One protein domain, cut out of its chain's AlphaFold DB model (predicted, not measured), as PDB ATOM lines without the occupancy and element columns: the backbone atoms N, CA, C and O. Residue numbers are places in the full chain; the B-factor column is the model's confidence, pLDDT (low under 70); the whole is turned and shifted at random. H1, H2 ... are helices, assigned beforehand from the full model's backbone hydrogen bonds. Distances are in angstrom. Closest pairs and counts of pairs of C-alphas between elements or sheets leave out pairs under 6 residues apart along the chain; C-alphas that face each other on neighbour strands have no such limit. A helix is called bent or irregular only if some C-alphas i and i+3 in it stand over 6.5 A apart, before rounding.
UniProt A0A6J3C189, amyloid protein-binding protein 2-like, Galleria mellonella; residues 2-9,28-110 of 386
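AT A GLANCE: This is residues 2 to 9 and 28 to 110 of the 386 residues of the protein "amyloid protein-binding protein 2-like" of Galleria mellonella (UniProt A0A6J3C189). Helix H4 sits in the middle of a compact helical body, with H5 and H7 packed on one side in a triangle with it and H2 crossing it on the other side. H1 lies beyond H2 at one end of the longest axis, and H6 packs on the first residues of H4. The printed part has 91 residues with seven named helices, H1 to H7 in chain order, and no named strand: all helix. It is compact, with a radius of gyration of the C-alphas of 12.4 A and spans of 33 by 27 by 26 A.

IN THESE COORDINATES: Find C-alpha 2 at (0.811, -9.287, 11.149), where H1, residues 2 to 9, begins. Next come H2, residues 29 to 43, 21.2 A long, and H3, residues 49 to 52. H4, residues 56 to 68, runs 18.1 A; then look for H5, residues 72 to 79, and H6, residues 82 to 90. H7, residues 92 to 107, runs 24.5 A to C-alpha 107 at (1.340, 19.102, -10.810); it is irregular, C-alphas 93 and 96 being 7.2 A apart.

HOW THE PARTS SIT: H1 touches H2, closest at C-alphas 8 and 33, 5.6 A. Residues 34 to 38 of H2 touch the hub, H4, closest at C-alphas 34 and 62, 6.1 A; at 71 degrees they are only just about perpendicular. H3 is close to H4 but not clearly touching, with C-alphas 51 and 59 closest at 6.7 A. H4 and H5 form a helical hairpin, opposite ways at a shallow tilt of 21 degrees, closest at C-alphas 63 and 75, 6.5 A. H4 and H6 only just touch, with 3 pairs of C-alphas within 8 A, closest at 56 and 88, 6.6 A. H7 touches H4, closest at C-alphas 67 and 101, 6.2 A, and H5, closest at 105 and 72, 5.4 A; H6 and H7 touch only at the corner. Every O i to N i+4 pair is within hydrogen-bond range in H1, H2, H4, H5 and H6, and 10 of 12 in H7; H3 is too short for one.

THE WHOLE: Residues 10 to 27 are not printed, and C-alphas 9 and 28 are 16.3 A apart across the cut. The links printed whole are tight. Look for pLDDT under 70 at residues 2 to 9, 42 to 50 and 92.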
ATOM      1  N   LEU A   2       0.283  -9.549   9.789       40.53
ATOM      2  CA  LEU A   2       0.811  -9.287  11.149       40.53
ATOM      3  C   LEU A   2       1.608  -7.973  11.302       40.53
ATOM      4  O   LEU A   2       1.374  -7.236  12.250       40.53
ATOM      5  N   ARG A   3       2.484  -7.623  10.348       49.16
ATOM      6  CA  ARG A   3       3.197  -6.324  10.347       49.16
ATOM      7  C   ARG A   3       2.271  -5.122  10.149       49.16
ATOM      8  O   ARG A   3       2.460  -4.100  10.787       49.16
ATOM      9  N   LEU A   4       1.251  -5.264   9.302       49.41
ATOM     10  CA  LEU A   4       0.201  -4.257   9.109       49.41
ATOM     11  C   LEU A   4      -0.651  -4.096  10.372       49.41
ATOM     12  O   LEU A   4      -0.984  -2.976  10.729       49.41
ATOM     13  N   LEU A   5      -0.941  -5.192  11.083       51.31
ATOM     14  CA  LEU A   5      -1.600  -5.161  12.389       51.31
ATOM     15  C   LEU A   5      -0.729  -4.466  13.444       51.31
ATOM     16  O   LEU A   5      -1.235  -3.679  14.231       51.31
ATOM     17  N   TYR A   6       0.578  -4.731  13.447       57.50
ATOM     18  CA  TYR A   6       1.535  -4.097  14.352       57.50
ATOM     19  C   TYR A   6       1.660  -2.587  14.092       57.50
ATOM     20  O   TYR A   6       1.517  -1.794  15.020       57.50
ATOM     21  N   MET A   7       1.808  -2.185  12.825       52.34
ATOM     22  CA  MET A   7       1.783  -0.781  12.391       52.34
ATOM     23  C   MET A   7       0.433  -0.119  12.701       52.34
ATOM     24  O   MET A   7       0.394   1.019  13.153       52.34
ATOM     25  N   TYR A   8      -0.678  -0.843  12.541       52.41
ATOM     26  CA  TYR A   8      -2.010  -0.390  12.944       52.41
ATOM     27  C   TYR A   8      -2.111  -0.183  14.460       52.41
ATOM     28  O   TYR A   8      -2.680   0.813  14.893       52.41
ATOM     29  N   HIS A   9      -1.544  -1.074  15.275       49.59
ATOM     30  CA  HIS A   9      -1.504  -0.913  16.728       49.59
ATOM     31  C   HIS A   9      -0.629   0.273  17.150       49.59
ATOM     32  O   HIS A   9      -1.056   1.036  18.012       49.59
ATOM     33  N   ASN A  28     -13.136  -1.946   4.215       73.94
ATOM     34  CA  ASN A  28     -12.517  -3.075   4.905       73.94
ATOM     35  C   ASN A  28     -11.431  -2.607   5.899       73.94
ATOM     36  O   ASN A  28     -10.980  -1.459   5.880       73.94
ATOM     37  N   LEU A  29     -10.986  -3.520   6.772       75.94
ATOM     38  CA  LEU A  29      -9.931  -3.263   7.765       75.94
ATOM     39  C   LEU A  29      -8.610  -2.809   7.118       75.94
ATOM     40  O   LEU A  29      -7.871  -2.032   7.712       75.94
ATOM     41  N   TYR A  30      -8.327  -3.272   5.900       76.88
ATOM     42  CA  TYR A  30      -7.101  -2.949   5.178       76.88
ATOM     43  C   TYR A  30      -7.035  -1.464   4.785       76.88
ATOM     44  O   TYR A  30      -6.033  -0.808   5.066       76.88
ATOM     45  N   GLU A  31      -8.117  -0.892   4.252       76.44
ATOM     46  CA  GLU A  31      -8.191   0.546   3.962       76.44
ATOM     47  C   GLU A  31      -8.075   1.408   5.222       76.44
ATOM     48  O   GLU A  31      -7.455   2.475   5.187       76.44
ATOM     49  N   LEU A  32      -8.637   0.946   6.345       77.69
ATOM     50  CA  LEU A  32      -8.485   1.629   7.629       77.69
ATOM     51  C   LEU A  32      -7.017   1.620   8.082       77.69
ATOM     52  O   LEU A  32      -6.509   2.646   8.533       77.69
ATOM     53  N   CYS A  33      -6.320   0.489   7.927       80.19
ATOM     54  CA  CYS A  33      -4.890   0.394   8.221       80.19
ATOM     55  C   CYS A  33      -4.059   1.338   7.342       80.19
ATOM     56  O   CYS A  33      -3.196   2.033   7.875       80.19
ATOM     57  N   LEU A  34      -4.331   1.403   6.033       81.75
ATOM     58  CA  LEU A  34      -3.641   2.324   5.121       81.75
ATOM     59  C   LEU A  34      -3.874   3.790   5.506       81.75
ATOM     60  O   LEU A  34      -2.921   4.555   5.605       81.75
ATOM     61  N   THR A  35      -5.125   4.164   5.787       80.81
ATOM     62  CA  THR A  35      -5.496   5.529   6.207       80.81
ATOM     63  C   THR A  35      -4.757   5.932   7.488       80.81
ATOM     64  O   THR A  35      -4.162   7.005   7.569       80.81
ATOM     65  N   ASN A  36      -4.722   5.044   8.485       78.06
ATOM     66  CA  ASN A  36      -4.008   5.304   9.736       78.06
ATOM     67  C   ASN A  36      -2.491   5.388   9.539       78.06
ATOM     68  O   ASN A  36      -1.846   6.230  10.162       78.06
ATOM     69  N   LEU A  37      -1.922   4.558   8.662       78.81
ATOM     70  CA  LEU A  37      -0.498   4.605   8.338       78.81
ATOM     71  C   LEU A  37      -0.124   5.925   7.647       78.81
ATOM     72  O   LEU A  37       0.851   6.561   8.040       78.81
ATOM     73  N   VAL A  38      -0.926   6.388   6.685       79.81
ATOM     74  CA  VAL A  38      -0.729   7.691   6.023       79.81
ATOM     75  C   VAL A  38      -0.826   8.849   7.025       79.81
ATOM     76  O   VAL A  38       0.010   9.753   7.006       79.81
ATOM     77  N   ASN A  39      -1.780   8.803   7.960       77.81
ATOM     78  CA  ASN A  39      -1.889   9.807   9.026       77.81
ATOM     79  C   ASN A  39      -0.698   9.778  10.001       77.81
ATOM     80  O   ASN A  39      -0.242  10.832  10.454       77.81
ATOM     81  N   TYR A  40      -0.162   8.594  10.303       73.31
ATOM     82  CA  TYR A  40       1.030   8.436  11.140       73.31
ATOM     83  C   TYR A  40       2.285   9.035  10.482       73.31
ATOM     84  O   TYR A  40       3.042   9.757  11.140       73.31
ATOM     85  N   LEU A  41       2.442   8.819   9.171       72.00
ATOM     86  CA  LEU A  41       3.524   9.385   8.355       72.00
ATOM     87  C   LEU A  41       3.469  10.921   8.275       72.00
ATOM     88  O   LEU A  41       4.492  11.560   8.056       72.00
ATOM     89  N   GLN A  42       2.296  11.530   8.494       68.56
ATOM     90  CA  GLN A  42       2.142  12.986   8.566       68.56
ATOM     91  C   GLN A  42       2.537  13.568   9.936       68.56
ATOM     92  O   GLN A  42       3.120  14.651  10.001       68.56
ATOM     93  N   LYS A  43       2.157  12.902  11.037       61.72
ATOM     94  CA  LYS A  43       2.300  13.433  12.409       61.72
ATOM     95  C   LYS A  43       3.713  13.283  12.980       61.72
ATOM     96  O   LYS A  43       4.076  14.018  13.895       61.72
ATOM     97  N   SER A  44       4.498  12.336  12.479       52.34
ATOM     98  CA  SER A  44       5.854  12.076  12.959       52.34
ATOM     99  C   SER A  44       6.878  12.375  11.867       52.34
ATOM    100  O   SER A  44       6.625  12.146  10.687       52.34
ATOM    101  N   LYS A  45       8.077  12.828  12.258       48.53
ATOM    102  CA  LYS A  45       9.286  12.554  11.468       48.53
ATOM    103  C   LYS A  45       9.507  11.039  11.530       48.53
ATOM    104  O   LYS A  45      10.329  10.591  12.322       48.53
ATOM    105  N   CYS A  46       8.702  10.252  10.812       50.12
ATOM    106  CA  CYS A  46       8.959   8.826  10.663       50.12
ATOM    107  C   CYS A  46      10.416   8.658  10.249       50.12
ATOM    108  O   CYS A  46      10.890   9.365   9.351       50.12
ATOM    109  N   ASP A  47      11.111   7.717  10.878       52.25
ATOM    110  CA  ASP A  47      12.301   7.173  10.252       52.25
ATOM    111  C   ASP A  47      11.833   6.619   8.902       52.25
ATOM    112  O   ASP A  47      11.045   5.672   8.848       52.25
ATOM    113  N   ARG A  48      12.287   7.228   7.796       56.59
ATOM    114  CA  ARG A  48      11.935   6.847   6.407       56.59
ATOM    115  C   ARG A  48      12.169   5.349   6.117       56.59
ATOM    116  O   ARG A  48      11.756   4.826   5.089       56.59
ATOM    117  N   ASN A  49      12.830   4.641   7.031       59.91
ATOM    118  CA  ASN A  49      13.135   3.219   6.981       59.91
ATOM    119  C   ASN A  49      11.937   2.281   7.209       59.91
ATOM    120  O   ASN A  49      11.996   1.140   6.744       59.91
ATOM    121  N   ASP A  50      10.850   2.711   7.855       65.56
ATOM    122  CA  ASP A  50       9.753   1.784   8.186       65.56
ATOM    123  C   ASP A  50       8.980   1.316   6.942       65.56
ATOM    124  O   ASP A  50       8.675   0.124   6.804       65.56
ATOM    125  N   LEU A  51       8.754   2.222   5.981       71.94
ATOM    126  CA  LEU A  51       8.147   1.906   4.681       71.94
ATOM    127  C   LEU A  51       9.058   1.025   3.820       71.94
ATOM    128  O   LEU A  51       8.570   0.125   3.133       71.94
ATOM    129  N   ARG A  52      10.384   1.200   3.924       71.50
ATOM    130  CA  ARG A  52      11.372   0.389   3.189       71.50
ATOM    131  C   ARG A  52      11.284  -1.095   3.545       71.50
ATOM    132  O   ARG A  52      11.640  -1.940   2.732       71.50
ATOM    133  N   SER A  53      10.785  -1.447   4.726       77.25
ATOM    134  CA  SER A  53      10.660  -2.847   5.148       77.25
ATOM    135  C   SER A  53       9.407  -3.567   4.618       77.25
ATOM    136  O   SER A  53       9.255  -4.779   4.831       77.25
ATOM    137  N   LEU A  54       8.487  -2.836   3.980       81.31
ATOM    138  CA  LEU A  54       7.212  -3.368   3.504       81.31
ATOM    139  C   LEU A  54       7.337  -3.958   2.087       81.31
ATOM    140  O   LEU A  54       8.159  -3.485   1.305       81.31
ATOM    141  N   PRO A  55       6.517  -4.968   1.732       83.06
ATOM    142  CA  PRO A  55       6.395  -5.467   0.358       83.06
ATOM    143  C   PRO A  55       5.989  -4.376  -0.641       83.06
ATOM    144  O   PRO A  55       5.161  -3.529  -0.302       83.06
ATOM    145  N   ASP A  56       6.490  -4.450  -1.879       84.88
ATOM    146  CA  ASP A  56       6.298  -3.415  -2.915       84.88
ATOM    147  C   ASP A  56       4.819  -3.124  -3.209       84.88
ATOM    148  O   ASP A  56       4.430  -1.969  -3.353       84.88
ATOM    149  N   ILE A  57       3.968  -4.158  -3.183       83.19
ATOM    150  CA  ILE A  57       2.513  -4.013  -3.338       83.19
ATOM    151  C   ILE A  57       1.900  -3.118  -2.250       83.19
ATOM    152  O   ILE A  57       1.097  -2.240  -2.545       83.19
ATOM    153  N   ILE A  58       2.335  -3.277  -0.994       84.50
ATOM    154  CA  ILE A  58       1.836  -2.470   0.126       84.50
ATOM    155  C   ILE A  58       2.399  -1.051   0.038       84.50
ATOM    156  O   ILE A  58       1.665  -0.105   0.304       84.50
ATOM    157  N   VAL A  59       3.670  -0.888  -0.344       85.62
ATOM    158  CA  VAL A  59       4.266   0.442  -0.551       85.62
ATOM    159  C   VAL A  59       3.498   1.203  -1.631       85.62
ATOM    160  O   VAL A  59       3.113   2.348  -1.402       85.62
ATOM    161  N   MET A  60       3.174   0.556  -2.755       88.12
ATOM    162  CA  MET A  60       2.341   1.186  -3.780       88.12
ATOM    163  C   MET A  60       0.934   1.501  -3.306       88.12
ATOM    164  O   MET A  60       0.441   2.578  -3.623       88.12
ATOM    165  N   ASP A  61       0.281   0.613  -2.558       87.12
ATOM    166  CA  ASP A  61      -1.055   0.891  -2.028       87.12
ATOM    167  C   ASP A  61      -1.028   2.070  -1.037       87.12
ATOM    168  O   ASP A  61      -1.937   2.902  -1.037       87.12
ATOM    169  N   VAL A  62       0.046   2.213  -0.250       86.56
ATOM    170  CA  VAL A  62       0.281   3.382   0.614       86.56
ATOM    171  C   VAL A  62       0.496   4.649  -0.215       86.56
ATOM    172  O   VAL A  62      -0.130   5.666   0.078       86.56
ATOM    173  N   TYR A  63       1.323   4.613  -1.261       88.06
ATOM    174  CA  TYR A  63       1.565   5.775  -2.130       88.06
ATOM    175  C   TYR A  63       0.314   6.182  -2.903       88.06
ATOM    176  O   TYR A  63      -0.007   7.366  -2.998       88.06
ATOM    177  N   TYR A  64      -0.459   5.204  -3.367       85.31
ATOM    178  CA  TYR A  64      -1.742   5.449  -4.005       85.31
ATOM    179  C   TYR A  64      -2.761   6.023  -3.017       85.31
ATOM    180  O   TYR A  64      -3.526   6.926  -3.355       85.31
ATOM    181  N   LYS A  65      -2.735   5.578  -1.757       85.19
ATOM    182  CA  LYS A  65      -3.549   6.171  -0.693       85.19
ATOM    183  C   LYS A  65      -3.127   7.610  -0.381       85.19
ATOM    184  O   LYS A  65      -3.989   8.471  -0.225       85.19
ATOM    185  N   MET A  66      -1.824   7.897  -0.342       85.81
ATOM    186  CA  MET A  66      -1.301   9.262  -0.200       85.81
ATOM    187  C   MET A  66      -1.764  10.163  -1.346       85.81
ATOM    188  O   MET A  66      -2.158  11.301  -1.097       85.81
ATOM    189  N   LEU A  67      -1.767   9.644  -2.576       85.56
ATOM    190  CA  LEU A  67      -2.308  10.330  -3.746       85.56
ATOM    191  C   LEU A  67      -3.803  10.646  -3.565       85.56
ATOM    192  O   LEU A  67      -4.204  11.802  -3.699       85.56
ATOM    193  N   GLN A  68      -4.616   9.653  -3.182       83.69
ATOM    194  CA  GLN A  68      -6.057   9.829  -2.931       83.69
ATOM    195  C   GLN A  68      -6.357  10.852  -1.824       83.69
ATOM    196  O   GLN A  68      -7.344  11.583  -1.901       83.69
ATOM    197  N   GLU A  69      -5.509  10.923  -0.796       82.88
ATOM    198  CA  GLU A  69      -5.622  11.883   0.309       82.88
ATOM    199  C   GLU A  69      -4.895  13.218   0.052       82.88
ATOM    200  O   GLU A  69      -4.785  14.043   0.964       82.88
ATOM    201  N   LYS A  70      -4.398  13.447  -1.174       82.81
ATOM    202  CA  LYS A  70      -3.663  14.656  -1.597       82.81
ATOM    203  C   LYS A  70      -2.438  14.972  -0.708       82.81
ATOM    204  O   LYS A  70      -2.102  16.130  -0.470       82.81
ATOM    205  N   ARG A  71      -1.727  13.948  -0.219       82.81
ATOM    206  CA  ARG A  71      -0.504  14.056   0.612       82.81
ATOM    207  C   ARG A  71       0.770  14.202  -0.234       82.81
ATOM    208  O   ARG A  71       1.743  13.474  -0.048       82.81
ATOM    209  N   LEU A  72       0.763  15.148  -1.172       83.44
ATOM    210  CA  LEU A  72       1.737  15.199  -2.271       83.44
ATOM    211  C   LEU A  72       3.167  15.546  -1.828       83.44
ATOM    212  O   LEU A  72       4.103  14.979  -2.371       83.44
ATOM    213  N   CYS A  73       3.367  16.388  -0.806       81.69
ATOM    214  CA  CYS A  73       4.720  16.714  -0.323       81.69
ATOM    215  C   CYS A  73       5.446  15.505   0.291       81.69
ATOM    216  O   CYS A  73       6.649  15.344   0.109       81.69
ATOM    217  N   ILE A  74       4.715  14.659   1.026       81.06
ATOM    218  CA  ILE A  74       5.274  13.447   1.645       81.06
ATOM    219  C   ILE A  74       5.560  12.420   0.550       81.06
ATOM    220  O   ILE A  74       6.648  11.857   0.507       81.06
ATOM    221  N   LEU A  75       4.612  12.249  -0.375       86.31
ATOM    222  CA  LEU A  75       4.782  11.389  -1.540       86.31
ATOM    223  C   LEU A  75       5.994  11.813  -2.390       86.31
ATOM    224  O   LEU A  75       6.766  10.960  -2.806       86.31
ATOM    225  N   ALA A  76       6.210  13.117  -2.592       85.25
ATOM    226  CA  ALA A  76       7.368  13.646  -3.312       85.25
ATOM    227  C   ALA A  76       8.695  13.290  -2.628       85.25
ATOM    228  O   ALA A  76       9.624  12.840  -3.292       85.25
ATOM    229  N   ALA A  77       8.771  13.463  -1.305       84.31
ATOM    230  CA  ALA A  77       9.967  13.146  -0.529       84.31
ATOM    231  C   ALA A  77      10.290  11.641  -0.536       84.31
ATOM    232  O   ALA A  77      11.456  11.258  -0.544       84.31
ATOM    233  N   GLU A  78       9.266  10.792  -0.557       86.06
ATOM    234  CA  GLU A  78       9.427   9.344  -0.674       86.06
ATOM    235  C   GLU A  78       9.881   8.931  -2.082       86.06
ATOM    236  O   GLU A  78      10.814   8.145  -2.231       86.06
ATOM    237  N   LEU A  79       9.272   9.508  -3.124       88.12
ATOM    238  CA  LEU A  79       9.624   9.229  -4.519       88.12
ATOM    239  C   LEU A  79      10.990   9.795  -4.925       88.12
ATOM    240  O   LEU A  79      11.542   9.326  -5.914       88.12
ATOM    241  N   SER A  80      11.544  10.771  -4.193       88.44
ATOM    242  CA  SER A  80      12.897  11.292  -4.456       88.44
ATOM    243  C   SER A  80      14.013  10.325  -4.056       88.44
ATOM    244  O   SER A  80      15.148  10.472  -4.502       88.44
ATOM    245  N   GLU A  81      13.712   9.317  -3.237       88.06
ATOM    246  CA  GLU A  81      14.693   8.329  -2.795       88.06
ATOM    247  C   GLU A  81      14.877   7.242  -3.865       88.06
ATOM    248  O   GLU A  81      14.019   6.371  -4.047       88.06
ATOM    249  N   LEU A  82      16.027   7.253  -4.546       90.00
ATOM    250  CA  LEU A  82      16.295   6.368  -5.685       90.00
ATOM    251  C   LEU A  82      16.129   4.875  -5.362       90.00
ATOM    252  O   LEU A  82      15.611   4.143  -6.195       90.00
ATOM    253  N   ASP A  83      16.527   4.408  -4.176       86.31
ATOM    254  CA  ASP A  83      16.433   2.982  -3.818       86.31
ATOM    255  C   ASP A  83      14.980   2.509  -3.648       86.31
ATOM    256  O   ASP A  83      14.648   1.356  -3.932       86.31
ATOM    257  N   ILE A  84      14.096   3.395  -3.181       84.69
ATOM    258  CA  ILE A  84      12.665   3.094  -3.093       84.69
ATOM    259  C   ILE A  84      12.064   3.128  -4.493       84.69
ATOM    260  O   ILE A  84      11.330   2.219  -4.883       84.69
ATOM    261  N   PHE A  85      12.423   4.152  -5.262       88.75
ATOM    262  CA  PHE A  85      11.957   4.319  -6.626       88.75
ATOM    263  C   PHE A  85      12.366   3.146  -7.525       88.75
ATOM    264  O   PHE A  85      11.538   2.620  -8.260       88.75
ATOM    265  N   GLU A  86      13.605   2.665  -7.395       90.44
ATOM    266  CA  GLU A  86      14.126   1.469  -8.059       90.44
ATOM    267  C   GLU A  86      13.203   0.273  -7.814       90.44
ATOM    268  O   GLU A  86      12.690  -0.308  -8.768       90.44
ATOM    269  N   ARG A  87      12.889  -0.052  -6.557       88.81
ATOM    270  CA  ARG A  87      11.986  -1.174  -6.243       88.81
ATOM    271  C   ARG A  87      10.631  -1.055  -6.935       88.81
ATOM    272  O   ARG A  87      10.112  -2.042  -7.452       88.81
ATOM    273  N   LEU A  88      10.086   0.156  -6.984       87.69
ATOM    274  CA  LEU A  88       8.807   0.427  -7.633       87.69
ATOM    275  C   LEU A  88       8.886   0.388  -9.160       87.69
ATOM    276  O   LEU A  88       7.906   0.004  -9.786       87.69
ATOM    277  N   LEU A  89      10.027   0.716  -9.766       87.38
ATOM    278  CA  LEU A  89      10.273   0.501 -11.197       87.38
ATOM    279  C   LEU A  89      10.425  -0.988 -11.547       87.38
ATOM    280  O   LEU A  89      10.222  -1.387 -12.697       87.38
ATOM    281  N   PHE A  90      10.832  -1.818 -10.582       83.06
ATOM    282  CA  PHE A  90      10.989  -3.260 -10.774       83.06
ATOM    283  C   PHE A  90       9.712  -4.071 -10.542       83.06
ATOM    284  O   PHE A  90       9.610  -5.194 -11.043       83.06
ATOM    285  N   TYR A  91       8.723  -3.496  -9.862       82.94
ATOM    286  CA  TYR A  91       7.415  -4.110  -9.680       82.94
ATOM    287  C   TYR A  91       6.557  -3.941 -10.953       82.94
ATOM    288  O   TYR A  91       6.442  -2.856 -11.506       82.94
ATOM    289  N   ALA A  92       5.996  -5.033 -11.484       66.06
ATOM    290  CA  ALA A  92       5.322  -5.009 -12.790       66.06
ATOM    291  C   ALA A  92       3.978  -4.253 -12.760       66.06
ATOM    292  O   ALA A  92       3.648  -3.538 -13.701       66.06
ATOM    293  N   ASP A  93       3.224  -4.351 -11.659       70.50
ATOM    294  CA  ASP A  93       1.882  -3.753 -11.555       70.50
ATOM    295  C   ASP A  93       1.896  -2.294 -11.059       70.50
ATOM    296  O   ASP A  93       0.842  -1.662 -10.922       70.50
ATOM    297  N   SER A  94       3.070  -1.737 -10.741       79.25
ATOM    298  CA  SER A  94       3.196  -0.362 -10.247       79.25
ATOM    299  C   SER A  94       3.281   0.668 -11.347       79.25
ATOM    300  O   SER A  94       2.923   1.799 -11.056       79.25
ATOM    301  N   GLN A  95       3.737   0.346 -12.560       79.12
ATOM    302  CA  GLN A  95       4.139   1.368 -13.536       79.12
ATOM    303  C   GLN A  95       3.051   2.421 -13.785       79.12
ATOM    304  O   GLN A  95       3.294   3.616 -13.625       79.12
ATOM    305  N   LEU A  96       1.821   1.979 -14.059       80.50
ATOM    306  CA  LEU A  96       0.668   2.863 -14.243       80.50
ATOM    307  C   LEU A  96       0.384   3.721 -12.998       80.50
ATOM    308  O   LEU A  96       0.202   4.935 -13.090       80.50
ATOM    309  N   ARG A  97       0.354   3.095 -11.817       83.81
ATOM    310  CA  ARG A  97       0.078   3.778 -10.543       83.81
ATOM    311  C   ARG A  97       1.209   4.734 -10.153       83.81
ATOM    312  O   ARG A  97       0.956   5.783  -9.572       83.81
ATOM    313  N   LEU A  98       2.448   4.383 -10.477       87.19
ATOM    314  CA  LEU A  98       3.645   5.168 -10.223       87.19
ATOM    315  C   LEU A  98       3.658   6.399 -11.119       87.19
ATOM    316  O   LEU A  98       3.855   7.490 -10.600       87.19
ATOM    317  N   LEU A  99       3.345   6.251 -12.413       84.69
ATOM    318  CA  LEU A  99       3.139   7.378 -13.329       84.69
ATOM    319  C   LEU A  99       2.056   8.330 -12.800       84.69
ATOM    320  O   LEU A  99       2.272   9.538 -12.783       84.69
ATOM    321  N   GLN A 100       0.935   7.806 -12.288       85.50
ATOM    322  CA  GLN A 100      -0.123   8.625 -11.675       85.50
ATOM    323  C   GLN A 100       0.369   9.399 -10.440       85.50
ATOM    324  O   GLN A 100       0.120  10.600 -10.326       85.50
ATOM    325  N   CYS A 101       1.097   8.742  -9.532       86.88
ATOM    326  CA  CYS A 101       1.695   9.392  -8.364       86.88
ATOM    327  C   CYS A 101       2.706  10.477  -8.766       86.88
ATOM    328  O   CYS A 101       2.674  11.585  -8.230       86.88
ATOM    329  N   PHE A 102       3.583  10.166  -9.720       87.12
ATOM    330  CA  PHE A 102       4.635  11.063 -10.192       87.12
ATOM    331  C   PHE A 102       4.038  12.300 -10.872       87.12
ATOM    332  O   PHE A 102       4.396  13.427 -10.532       87.12
ATOM    333  N   GLN A 103       3.048  12.091 -11.744       82.69
ATOM    334  CA  GLN A 103       2.302  13.152 -12.418       82.69
ATOM    335  C   GLN A 103       1.640  14.105 -11.412       82.69
ATOM    336  O   GLN A 103       1.771  15.321 -11.542       82.69
ATOM    337  N   ALA A 104       0.988  13.577 -10.373       83.44
ATOM    338  CA  ALA A 104       0.325  14.400  -9.362       83.44
ATOM    339  C   ALA A 104       1.306  15.215  -8.500       83.44
ATOM    340  O   ALA A 104       1.038  16.368  -8.164       83.44
ATOM    341  N   VAL A 105       2.462  14.642  -8.147       81.50
ATOM    342  CA  VAL A 105       3.515  15.353  -7.400       81.50
ATOM    343  C   VAL A 105       4.100  16.509  -8.217       81.50
ATOM    344  O   VAL A 105       4.364  17.589  -7.680       81.50
ATOM    345  N   ILE A 106       4.267  16.300  -9.519       73.94
ATOM    346  CA  ILE A 106       4.738  17.325 -10.453       73.94
ATOM    347  C   ILE A 106       3.711  18.447 -10.595       73.94
ATOM    348  O   ILE A 106       4.075  19.618 -10.521       73.94
ATOM    349  N   GLU A 107       2.425  18.112 -10.732       71.31
ATOM    350  CA  GLU A 107       1.340  19.102 -10.810       71.31
ATOM    351  C   GLU A 107       1.285  20.021  -9.578       71.31
ATOM    352  O   GLU A 107       0.853  21.167  -9.682       71.31
ATOM    353  N   HIS A 108       1.791  19.558  -8.433       72.38
ATOM    354  CA  HIS A 108       1.927  20.341  -7.203       72.38
ATOM    355  C   HIS A 108       3.165  21.273  -7.183       72.38
ATOM    356  O   HIS A 108       3.393  21.981  -6.202       72.38
ATOM    357  N   GLY A 109       3.985  21.297  -8.239       70.00
ATOM    358  CA  GLY A 109       5.150  22.183  -8.372       70.00
ATOM    359  C   GLY A 109       6.497  21.563  -7.979       70.00
ATOM    360  O   GLY A 109       7.485  22.285  -7.843       70.00
ATOM    361  N   SER A 110       6.578  20.238  -7.816       73.62
ATOM    362  CA  SER A 110       7.830  19.539  -7.466       73.62
ATOM    363  C   SER A 110       8.645  19.120  -8.700       73.62
ATOM    364  O   SER A 110       9.047  17.968  -8.827       73.62
TER     365      SER A 110